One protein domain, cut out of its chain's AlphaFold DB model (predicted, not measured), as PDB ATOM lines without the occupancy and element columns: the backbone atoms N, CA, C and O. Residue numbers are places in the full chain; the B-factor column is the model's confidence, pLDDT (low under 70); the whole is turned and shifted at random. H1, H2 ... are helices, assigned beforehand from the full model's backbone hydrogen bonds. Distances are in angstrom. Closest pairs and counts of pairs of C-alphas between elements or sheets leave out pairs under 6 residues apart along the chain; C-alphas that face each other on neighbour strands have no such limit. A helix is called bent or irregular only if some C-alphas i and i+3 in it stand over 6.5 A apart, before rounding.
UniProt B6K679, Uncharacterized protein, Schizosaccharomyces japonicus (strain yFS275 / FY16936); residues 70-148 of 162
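What this domain is: This is residues 70 to 148 of the 162 residues of an uncharacterized protein of Schizosaccharomyces japonicus (strain yFS275 / FY16936) (UniProt B6K679). H1 and H4 lie side by side, running opposite ways, and H2 slants beside them in a three-helix bundle. Short H3 lies near H2 and H4, and short H5 turns off H4's end. The printed part has 79 residues, 55 of them in five named helices, with no named strand; its class is all helix, and it is compact, with a radius of gyration of the C-alphas of 12.2 A and spans of 37 by 24 by 19 A.

Where its parts are: H1, residues 70 to 82, begins at C-alpha 70 (30.158, -24.442, -7.540) and spans 18.4 A. H2, 94 to 108, spans 20.9 A. H3, 114 to 119, is only just irregular: C-alphas 115 and 118 are 6.9 A apart. H4, 123 to 139, spans 24.3 A. H5, 141 to 144, ends at C-alpha 144 (35.660, -14.907, -17.657).

How they stand to each other: H1 touches H4 at a shallow tilt of 10 degrees, closest C-alphas Leu 76 and Ile 127, 6.3 A. H1 and H2 form a hairpin, closest C-alphas Thr 72 and Thr 108, 5.5 A. H4 and H5 touch only at the corner, closest C-alphas Gly 137 and Ala 143, 4.2 A. In H1, H2 and H4 every O i to N i+4 pair is within hydrogen-bond range; in H3, 0 of 2, with 2 of 3 O i to N i+3 pairs.

The domain as a whole: The printed part has no cut. The H1 to H2 link is long. Residues 136 to 148 have pLDDT under 70.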
ATOM      1  N   SER A  70      30.499 -23.368  -8.484       84.38
ATOM      2  CA  SER A  70      30.158 -24.442  -7.540       84.38
ATOM      3  C   SER A  70      28.939 -25.227  -8.014       84.38
ATOM      4  O   SER A  70      29.031 -26.426  -8.228       84.38
ATOM      5  N   GLU A  71      27.849 -24.524  -8.322       85.31
ATOM      6  CA  GLU A  71      26.610 -25.126  -8.822       85.31
ATOM      7  C   GLU A  71      26.831 -25.937 -10.108       85.31
ATOM      8  O   GLU A  71      26.273 -27.019 -10.272       85.31
ATOM      9  N   THR A  72      27.663 -25.433 -11.021       85.25
ATOM     10  CA  THR A  72      28.001 -26.128 -12.267       85.25
ATOM     11  C   THR A  72      28.783 -27.405 -11.980       85.25
ATOM     12  O   THR A  72      28.459 -28.451 -12.536       85.25
ATOM     13  N   LEU A  73      29.788 -27.352 -11.102       86.81
ATOM     14  CA  LEU A  73      30.568 -28.529 -10.716       86.81
ATOM     15  C   LEU A  73      29.702 -29.569  -9.994       86.81
ATOM     16  O   LEU A  73      29.818 -30.756 -10.292       86.81
ATOM     17  N   ASP A  74      28.788 -29.134  -9.128       90.56
ATOM     18  CA  ASP A  74      27.849 -30.015  -8.430       90.56
ATOM     19  C   ASP A  74      26.911 -30.725  -9.409       90.56
ATOM     20  O   ASP A  74      26.689 -31.932  -9.303       90.56
ATOM     21  N   ILE A  75      26.391 -29.997 -10.401       89.75
ATOM     22  CA  ILE A  75      25.585 -30.572 -11.484       89.75
ATOM     23  C   ILE A  75      26.404 -31.594 -12.273       89.75
ATOM     24  O   ILE A  75      25.929 -32.705 -12.491       89.75
ATOM     25  N   LEU A  76      27.633 -31.262 -12.676       89.88
ATOM     26  CA  LEU A  76      28.485 -32.178 -13.440       89.88
ATOM     27  C   LEU A  76      28.817 -33.446 -12.650       89.88
ATOM     28  O   LEU A  76      28.854 -34.526 -13.231       89.88
ATOM     29  N   ASN A  77      29.018 -33.338 -11.336       91.81
ATOM     30  CA  ASN A  77      29.243 -34.494 -10.470       91.81
ATOM     31  C   ASN A  77      27.991 -35.379 -10.366       91.81
ATOM     32  O   ASN A  77      28.112 -36.600 -10.403       91.81
ATOM     33  N   LYS A  78      26.793 -34.783 -10.306       92.81
ATOM     34  CA  LYS A  78      25.523 -35.531 -10.348       92.81
ATOM     35  C   LYS A  78      25.332 -36.252 -11.680       92.81
ATOM     36  O   LYS A  78      25.035 -37.439 -11.679       92.81
ATOM     37  N   VAL A  79      25.579 -35.564 -12.796       90.38
ATOM     38  CA  VAL A  79      25.523 -36.147 -14.148       90.38
ATOM     39  C   VAL A  79      26.542 -37.285 -14.291       90.38
ATOM     40  O   VAL A  79      26.220 -38.335 -14.837       90.38
ATOM     41  N   ALA A  80      27.753 -37.115 -13.752       90.94
ATOM     42  CA  ALA A  80      28.774 -38.159 -13.743       90.94
ATOM     43  C   ALA A  80      28.346 -39.390 -12.931       90.94
ATOM     44  O   ALA A  80      28.627 -40.510 -13.342       90.94
ATOM     45  N   ALA A  81      27.669 -39.191 -11.796       91.44
ATOM     46  CA  ALA A  81      27.155 -40.280 -10.970       91.44
ATOM     47  C   ALA A  81      25.987 -41.014 -11.649       91.44
ATOM     48  O   ALA A  81      25.955 -42.241 -11.660       91.44
ATOM     49  N   GLU A  82      25.063 -40.276 -12.267       91.00
ATOM     50  CA  GLU A  82      23.920 -40.833 -13.000       91.00
ATOM     51  C   GLU A  82      24.368 -41.653 -14.219       91.00
ATOM     52  O   GLU A  82      23.847 -42.737 -14.484       91.00
ATOM     53  N   HIS A  83      25.383 -41.168 -14.933       88.62
ATOM     54  CA  HIS A  83      25.947 -41.840 -16.101       88.62
ATOM     55  C   HIS A  83      27.198 -42.667 -15.799       88.62
ATOM     56  O   HIS A  83      27.846 -43.126 -16.737       88.62
ATOM     57  N   ALA A  84      27.514 -42.931 -14.526       88.25
ATOM     58  CA  ALA A  84      28.670 -43.729 -14.116       88.25
ATOM     59  C   ALA A  84      28.854 -45.046 -14.905       88.25
ATOM     60  O   ALA A  84      29.972 -45.286 -15.364       88.25
ATOM     61  N   PRO A  85      27.811 -45.871 -15.160       89.31
ATOM     62  CA  PRO A  85      27.996 -47.125 -15.896       89.31
ATOM     63  C   PRO A  85      28.374 -46.932 -17.371       89.31
ATOM     64  O   PRO A  85      28.893 -47.856 -17.983       89.31
ATOM     65  N   ARG A  86      28.123 -45.750 -17.948       89.31
ATOM     66  CA  ARG A  86      28.371 -45.435 -19.366       89.31
ATOM     67  C   ARG A  86      29.294 -44.236 -19.545       89.31
ATOM     68  O   ARG A  86      29.299 -43.603 -20.596       89.31
ATOM     69  N   LEU A  87      30.056 -43.894 -18.508       90.25
ATOM     70  CA  LEU A  87      30.804 -42.641 -18.468       90.25
ATOM     71  C   LEU A  87      31.847 -42.579 -19.591       90.25
ATOM     72  O   LEU A  87      31.970 -41.561 -20.267       90.25
ATOM     73  N   ASN A  88      32.542 -43.695 -19.806       92.50
ATOM     74  CA  ASN A  88      33.585 -43.845 -20.821       92.50
ATOM     75  C   ASN A  88      33.063 -44.470 -22.124       92.50
ATOM     76  O   ASN A  88      33.837 -44.667 -23.057       92.50
ATOM     77  N   GLU A  89      31.775 -44.823 -22.192       92.88
ATOM     78  CA  GLU A  89      31.211 -45.364 -23.424       92.88
ATOM     79  C   GLU A  89      31.103 -44.243 -24.466       92.88
ATOM     80  O   GLU A  89      30.593 -43.158 -24.156       92.88
ATOM     81  N   PRO A  90      31.557 -44.483 -25.707       93.31
ATOM     82  CA  PRO A  90      31.393 -43.509 -26.764       93.31
ATOM     83  C   PRO A  90      29.910 -43.339 -27.104       93.31
ATOM     84  O   PRO A  90      29.115 -44.286 -27.067       93.31
ATOM     85  N   PHE A  91      29.523 -42.123 -27.478       91.12
ATOM     86  CA  PHE A  91      28.184 -41.858 -27.977       91.12
ATOM     87  C   PHE A  91      27.925 -42.676 -29.242       91.12
ATOM     88  O   PHE A  91      28.740 -42.722 -30.160       91.12
ATOM     89  N   ARG A  92      26.745 -43.300 -29.305       88.88
ATOM     90  CA  ARG A  92      26.371 -44.197 -30.411       88.88
ATOM     91  C   ARG A  92      26.348 -43.504 -31.773       88.88
ATOM     92  O   ARG A  92      26.565 -44.149 -32.790       88.88
ATOM     93  N   ASN A  93      26.015 -42.218 -31.796       90.75
ATOM     94  CA  ASN A  93      25.933 -41.398 -32.998       90.75
ATOM     95  C   ASN A  93      26.018 -39.906 -32.639       90.75
ATOM     96  O   ASN A  93      25.915 -39.523 -31.468       90.75
ATOM     97  N   ALA A  94      26.153 -39.062 -33.665       86.31
ATOM     98  CA  ALA A  94      26.177 -37.606 -33.517       86.31
ATOM     99  C   ALA A  94      24.916 -37.065 -32.820       86.31
ATOM    100  O   ALA A  94      24.996 -36.110 -32.054       86.31
ATOM    101  N   GLN A  95      23.760 -37.713 -33.003       88.50
ATOM    102  CA  GLN A  95      22.521 -37.308 -32.339       88.50
ATOM    103  C   GLN A  95      22.560 -37.547 -30.824       88.50
ATOM    104  O   GLN A  95      22.126 -36.695 -30.047       88.50
ATOM    105  N   ALA A  96      23.115 -38.677 -30.382       87.44
ATOM    106  CA  ALA A  96      23.317 -38.975 -28.968       87.44
ATOM    107  C   ALA A  96      24.287 -37.964 -28.343       87.44
ATOM    108  O   ALA A  96      23.968 -37.373 -27.310       87.44
ATOM    109  N   GLN A  97      25.403 -37.683 -29.018       89.94
ATOM    110  CA  GLN A  97      26.356 -36.650 -28.611       89.94
ATOM    111  C   GLN A  97      25.678 -35.273 -28.499       89.94
ATOM    112  O   GLN A  97      25.782 -34.601 -27.472       89.94
ATOM    113  N   PHE A  98      24.919 -34.871 -29.519       86.06
ATOM    114  CA  PHE A  98      24.205 -33.599 -29.541       86.06
ATOM    115  C   PHE A  98      23.175 -33.496 -28.412       86.06
ATOM    116  O   PHE A  98      23.086 -32.473 -27.728       86.06
ATOM    117  N   SER A  99      22.424 -34.572 -28.163       88.50
ATOM    118  CA  SER A  99      21.451 -34.623 -27.071       88.50
ATOM    119  C   SER A  99      22.115 -34.497 -25.696       88.50
ATOM    120  O   SER A  99      21.608 -33.753 -24.852       88.50
ATOM    121  N   ALA A 100      23.283 -35.118 -25.498       89.31
ATOM    122  CA  ALA A 100      24.069 -35.008 -24.272       89.31
ATOM    123  C   ALA A 100      24.598 -33.580 -24.058       89.31
ATOM    124  O   ALA A 100      24.432 -33.007 -22.978       89.31
ATOM    125  N   VAL A 101      25.150 -32.953 -25.103       87.94
ATOM    126  CA  VAL A 101      25.610 -31.552 -25.053       87.94
ATOM    127  C   VAL A 101      24.447 -30.608 -24.743       87.94
ATOM    128  O   VAL A 101      24.566 -29.734 -23.879       87.94
ATOM    129  N   LYS A 102      23.296 -30.800 -25.398       85.88
ATOM    130  CA  LYS A 102      22.083 -30.004 -25.166       85.88
ATOM    131  C   LYS A 102      21.559 -30.182 -23.743       85.88
ATOM    132  O   LYS A 102      21.158 -29.201 -23.122       85.88
ATOM    133  N   PHE A 103      21.575 -31.403 -23.218       88.62
ATOM    134  CA  PHE A 103      21.199 -31.694 -21.836       88.62
ATOM    135  C   PHE A 103      22.112 -30.966 -20.842       88.62
ATOM    136  O   PHE A 103      21.619 -30.214 -19.998       88.62
ATOM    137  N   ALA A 104      23.433 -31.078 -21.007       86.62
ATOM    138  CA  ALA A 104      24.399 -30.381 -20.161       86.62
ATOM    139  C   ALA A 104      24.239 -28.850 -20.232       86.62
ATOM    140  O   ALA A 104      24.260 -28.179 -19.198       86.62
ATOM    141  N   TYR A 105      23.989 -28.294 -21.423       84.50
ATOM    142  CA  TYR A 105      23.725 -26.863 -21.595       84.50
ATOM    143  C   TYR A 105      22.447 -26.418 -20.873       84.50
ATOM    144  O   TYR A 105      22.428 -25.366 -20.237       84.50
ATOM    145  N   ARG A 106      21.374 -27.217 -20.926       84.44
ATOM    146  CA  ARG A 106      20.119 -26.908 -20.221       84.44
ATOM    147  C   ARG A 106      20.313 -26.829 -18.714       84.44
ATOM    148  O   ARG A 106      19.754 -25.926 -18.086       84.44
ATOM    149  N   LEU A 107      21.100 -27.747 -18.156       84.75
ATOM    150  CA  LEU A 107      21.352 -27.825 -16.720       84.75
ATOM    151  C   LEU A 107      22.306 -26.735 -16.225       84.75
ATOM    152  O   LEU A 107      22.044 -26.109 -15.202       84.75
ATOM    153  N   THR A 108      23.404 -26.510 -16.945       81.81
ATOM    154  CA  THR A 108      24.486 -25.617 -16.499       81.81
ATOM    155  C   THR A 108      24.303 -24.171 -16.963       81.81
ATOM    156  O   THR A 108      24.797 -23.244 -16.325       81.81
ATOM    157  N   GLY A 109      23.592 -23.956 -18.072       77.50
ATOM    158  CA  GLY A 109      23.481 -22.652 -18.722       77.50
ATOM    159  C   GLY A 109      24.715 -22.232 -19.523       77.50
ATOM    160  O   GLY A 109      24.728 -21.129 -20.076       77.50
ATOM    161  N   HIS A 110      25.724 -23.103 -19.623       77.19
ATOM    162  CA  HIS A 110      27.016 -22.828 -20.255       77.19
ATOM    163  C   HIS A 110      27.167 -23.598 -21.559       77.19
ATOM    164  O   HIS A 110      26.883 -24.791 -21.614       77.19
ATOM    165  N   ARG A 111      27.586 -22.921 -22.631       76.88
ATOM    166  CA  ARG A 111      27.790 -23.568 -23.932       76.88
ATOM    167  C   ARG A 111      29.177 -24.187 -24.009       76.88
ATOM    168  O   ARG A 111      30.157 -23.573 -23.595       76.88
ATOM    169  N   VAL A 112      29.249 -25.358 -24.628       79.06
ATOM    170  CA  VAL A 112      30.511 -25.891 -25.140       79.06
ATOM    171  C   VAL A 112      30.875 -25.099 -26.402       79.06
ATOM    172  O   VAL A 112      30.005 -24.940 -27.260       79.06
ATOM    173  N   PRO A 113      32.107 -24.579 -26.541       73.88
ATOM    174  CA  PRO A 113      32.519 -23.926 -27.777       73.88
ATOM    175  C   PRO A 113      32.592 -24.928 -28.934       73.88
ATOM    176  O   PRO A 113      33.038 -26.060 -28.741       73.88
ATOM    177  N   ASP A 114      32.234 -24.492 -30.143       76.44
ATOM    178  CA  ASP A 114      32.171 -25.359 -31.330       76.44
ATOM    179  C   ASP A 114      33.498 -26.080 -31.617       76.44
ATOM    180  O   ASP A 114      33.503 -27.228 -32.049       76.44
ATOM    181  N   SER A 115      34.632 -25.452 -31.287       77.88
ATOM    182  CA  SER A 115      35.970 -26.043 -31.419       77.88
ATOM    183  C   SER A 115      36.185 -27.302 -30.576       77.88
ATOM    184  O   SER A 115      37.045 -28.112 -30.907       77.88
ATOM    185  N   HIS A 116      35.436 -27.467 -29.485       81.69
ATOM    186  CA  HIS A 116      35.546 -28.619 -28.589       81.69
ATOM    187  C   HIS A 116      34.541 -29.727 -28.916       81.69
ATOM    188  O   HIS A 116      34.749 -30.860 -28.488       81.69
ATOM    189  N   LEU A 117      33.488 -29.450 -29.695       83.06
ATOM    190  CA  LEU A 117      32.482 -30.459 -30.047       83.06
ATOM    191  C   LEU A 117      33.087 -31.710 -30.710       83.06
ATOM    192  O   LEU A 117      32.749 -32.805 -30.269       83.06
ATOM    193  N   PRO A 118      34.036 -31.611 -31.666       86.81
ATOM    194  CA  PRO A 118      34.642 -32.798 -32.277       86.81
ATOM    195  C   PRO A 118      35.417 -33.682 -31.290       86.81
ATOM    196  O   PRO A 118      35.573 -34.872 -31.532       86.81
ATOM    197  N   SER A 119      35.901 -33.114 -30.180       87.12
ATOM    198  CA  SER A 119      36.682 -33.840 -29.167       87.12
ATOM    199  C   SER A 119      35.831 -34.578 -28.129       87.12
ATOM    200  O   SER A 119      36.372 -35.297 -27.295       87.12
ATOM    201  N   ILE A 120      34.508 -34.402 -28.153       90.44
ATOM    202  CA  ILE A 120      33.601 -34.989 -27.164       90.44
ATOM    203  C   ILE A 120      33.072 -36.318 -27.698       90.44
ATOM    204  O   ILE A 120      32.063 -36.346 -28.399       90.44
ATOM    205  N   ALA A 121      33.738 -37.421 -27.362       93.12
ATOM    206  CA  ALA A 121      33.308 -38.753 -27.780       93.12
ATOM    207  C   ALA A 121      32.419 -39.443 -26.737       93.12
ATOM    208  O   ALA A 121      31.608 -40.285 -27.106       93.12
ATOM    209  N   SER A 122      32.535 -39.075 -25.460       94.62
ATOM    210  CA  SER A 122      31.855 -39.726 -24.331       94.62
ATOM    211  C   SER A 122      31.317 -38.729 -23.294       94.62
ATOM    212  O   SER A 122      31.579 -37.520 -23.354       94.62
ATOM    213  N   TRP A 123      30.578 -39.231 -22.296       93.06
ATOM    214  CA  TRP A 123      30.179 -38.428 -21.132       93.06
ATOM    215  C   TRP A 123      31.389 -37.938 -20.329       93.06
ATOM    216  O   TRP A 123      31.381 -36.796 -19.863       93.06
ATOM    217  N   ALA A 124      32.438 -38.756 -20.204       94.00
ATOM    218  CA  ALA A 124      33.690 -38.383 -19.554       94.00
ATOM    219  C   ALA A 124      34.335 -37.168 -20.236       94.00
ATOM    220  O   ALA A 124      34.688 -36.200 -19.555       94.00
ATOM    221  N   ASP A 125      34.413 -37.174 -21.571       93.06
ATOM    222  CA  ASP A 125      34.990 -36.068 -22.345       93.06
ATOM    223  C   ASP A 125      34.161 -34.794 -22.204       93.06
ATOM    224  O   ASP A 125      34.711 -33.710 -22.007       93.06
ATOM    225  N   LEU A 126      32.829 -34.921 -22.239       91.44
ATOM    226  CA  LEU A 126      31.917 -33.798 -22.037       91.44
ATOM    227  C   LEU A 126      32.130 -33.164 -20.655       91.44
ATOM    228  O   LEU A 126      32.319 -31.952 -20.547       91.44
ATOM    229  N   ILE A 127      32.140 -33.976 -19.595       92.12
ATOM    230  CA  ILE A 127      32.340 -33.506 -18.217       92.12
ATOM    231  C   ILE A 127      33.729 -32.880 -18.051       92.12
ATOM    232  O   ILE A 127      33.849 -31.816 -17.439       92.12
ATOM    233  N   SER A 128      34.767 -33.501 -18.614       91.50
ATOM    234  CA  SER A 128      36.133 -32.973 -18.613       91.50
ATOM    235  C   SER A 128      36.208 -31.622 -19.325       91.50
ATOM    236  O   SER A 128      36.734 -30.654 -18.770       91.50
ATOM    237  N   CYS A 129      35.584 -31.504 -20.501       88.88
ATOM    238  CA  CYS A 129      35.493 -30.257 -21.252       88.88
ATOM    239  C   CYS A 129      34.850 -29.152 -20.408       88.88
ATOM    240  O   CYS A 129      35.417 -28.063 -20.289       88.88
ATOM    241  N   TYR A 130      33.708 -29.421 -19.765       87.50
ATOM    242  CA  TYR A 130      33.077 -28.441 -18.884       87.50
ATOM    243  C   TYR A 130      33.963 -28.082 -17.689       87.50
ATOM    244  O   TYR A 130      34.150 -26.898 -17.433       87.50
ATOM    245  N   ARG A 131      34.559 -29.053 -16.989       87.62
ATOM    246  CA  ARG A 131      35.459 -28.782 -15.852       87.62
ATOM    247  C   ARG A 131      36.643 -27.904 -16.259       87.62
ATOM    248  O   ARG A 131      36.945 -26.927 -15.573       87.62
ATOM    249  N   ASN A 132      37.263 -28.195 -17.399       85.00
ATOM    250  CA  ASN A 132      38.360 -27.397 -17.939       85.00
ATOM    251  C   ASN A 132      37.893 -25.988 -18.308       85.00
ATOM    252  O   ASN A 132      38.570 -25.017 -17.983       85.00
ATOM    253  N   THR A 133      36.710 -25.863 -18.910       77.75
ATOM    254  CA  THR A 133      36.140 -24.564 -19.293       77.75
ATOM    255  C   THR A 133      35.777 -23.725 -18.066       77.75
ATOM    256  O   THR A 133      36.079 -22.535 -18.042       77.75
ATOM    257  N   VAL A 134      35.214 -24.334 -17.017       76.00
ATOM    258  CA  VAL A 134      34.921 -23.689 -15.725       76.00
ATOM    259  C   VAL A 134      36.212 -23.168 -15.084       76.00
ATOM    260  O   VAL A 134      36.284 -22.015 -14.660       76.00
ATOM    261  N   ASN A 135      37.246 -24.008 -15.021       72.00
ATOM    262  CA  ASN A 135      38.517 -23.668 -14.380       72.00
ATOM    263  C   ASN A 135      39.299 -22.610 -15.174       72.00
ATOM    264  O   ASN A 135      39.830 -21.657 -14.599       72.00
ATOM    265  N   TYR A 136      39.329 -22.730 -16.502       66.19
ATOM    266  CA  TYR A 136      39.940 -21.741 -17.390       66.19
ATOM    267  C   TYR A 136      39.178 -20.407 -17.352       66.19
ATOM    268  O   TYR A 136      39.789 -19.340 -17.251       66.19
ATOM    269  N   GLY A 137      37.842 -20.486 -17.355       64.00
ATOM    270  CA  GLY A 137      36.884 -19.394 -17.182       64.00
ATOM    271  C   GLY A 137      37.154 -18.549 -15.950       64.00
ATOM    272  O   GLY A 137      37.064 -17.332 -16.018       64.00
ATOM    273  N   ASP A 138      37.534 -19.175 -14.843       59.19
ATOM    274  CA  ASP A 138      37.803 -18.493 -13.578       59.19
ATOM    275  C   ASP A 138      39.206 -17.860 -13.535       59.19
ATOM    276  O   ASP A 138      39.401 -16.758 -13.015       59.19
ATOM    277  N   THR A 139      40.192 -18.519 -14.143       56.19
ATOM    278  CA  THR A 139      41.610 -18.134 -14.045       56.19
ATOM    279  C   THR A 139      42.025 -17.015 -14.998       56.19
ATOM    280  O   THR A 139      42.955 -16.275 -14.678       56.19
ATOM    281  N   THR A 140      41.350 -16.824 -16.139       56.59
ATOM    282  CA  THR A 140      41.759 -15.804 -17.125       56.59
ATOM    283  C   THR A 140      40.670 -14.768 -17.408       56.59
ATOM    284  O   THR A 140      39.505 -15.094 -17.610       56.59
ATOM    285  N   LEU A 141      41.046 -13.483 -17.506       56.00
ATOM    286  CA  LEU A 141      40.119 -12.378 -17.828       56.00
ATOM    287  C   LEU A 141      39.361 -12.591 -19.147       56.00
ATOM    288  O   LEU A 141      38.189 -12.230 -19.267       56.00
ATOM    289  N   ARG A 142      40.033 -13.178 -20.146       56.09
ATOM    290  CA  ARG A 142      39.439 -13.488 -21.449       56.09
ATOM    291  C   ARG A 142      38.420 -14.618 -21.333       56.09
ATOM    292  O   ARG A 142      37.362 -14.522 -21.945       56.09
ATOM    293  N   ALA A 143      38.702 -15.629 -20.516       55.91
ATOM    294  CA  ALA A 143      37.785 -16.735 -20.318       55.91
ATOM    295  C   ALA A 143      36.616 -16.393 -19.394       55.91
ATOM    296  O   ALA A 143      35.516 -16.872 -19.637       55.91
ATOM    297  N   ARG A 144      36.783 -15.476 -18.430       53.72
ATOM    298  CA  ARG A 144      35.660 -14.907 -17.657       53.72
ATOM    299  C   ARG A 144      34.596 -14.299 -18.572       53.72
ATOM    300  O   ARG A 144      33.416 -14.369 -18.260       53.72
ATOM    301  N   ARG A 145      35.011 -13.743 -19.722       54.03
ATOM    302  CA  ARG A 145      34.134 -13.202 -20.778       54.03
ATOM    303  C   ARG A 145      33.578 -14.243 -21.755       54.03
ATOM    304  O   ARG A 145      32.640 -13.920 -22.468       54.03
ATOM    305  N   THR A 146      34.140 -15.445 -21.851       53.06
ATOM    306  CA  THR A 146      33.587 -16.530 -22.693       53.06
ATOM    307  C   THR A 146      32.744 -17.510 -21.883       53.06
ATOM    308  O   THR A 146      31.807 -18.088 -22.412       53.06
ATOM    309  N   TRP A 147      33.039 -17.627 -20.587       54.28
ATOM    310  CA  TRP A 147      32.236 -18.273 -19.549       54.28
ATOM    311  C   TRP A 147      31.023 -17.426 -19.140       54.28
ATOM    312  O   TRP A 147      30.206 -17.847 -18.322       54.28
ATOM    313  N   THR A 148      30.883 -16.207 -19.684       51.84
ATOM    314  CA  THR A 148      29.672 -15.443 -19.423       51.84
ATOM    315  C   THR A 148      28.457 -16.163 -20.001       51.84
ATOM    316  O   THR A 148      28.498 -16.639 -21.139       51.84
TER     317      THR A 148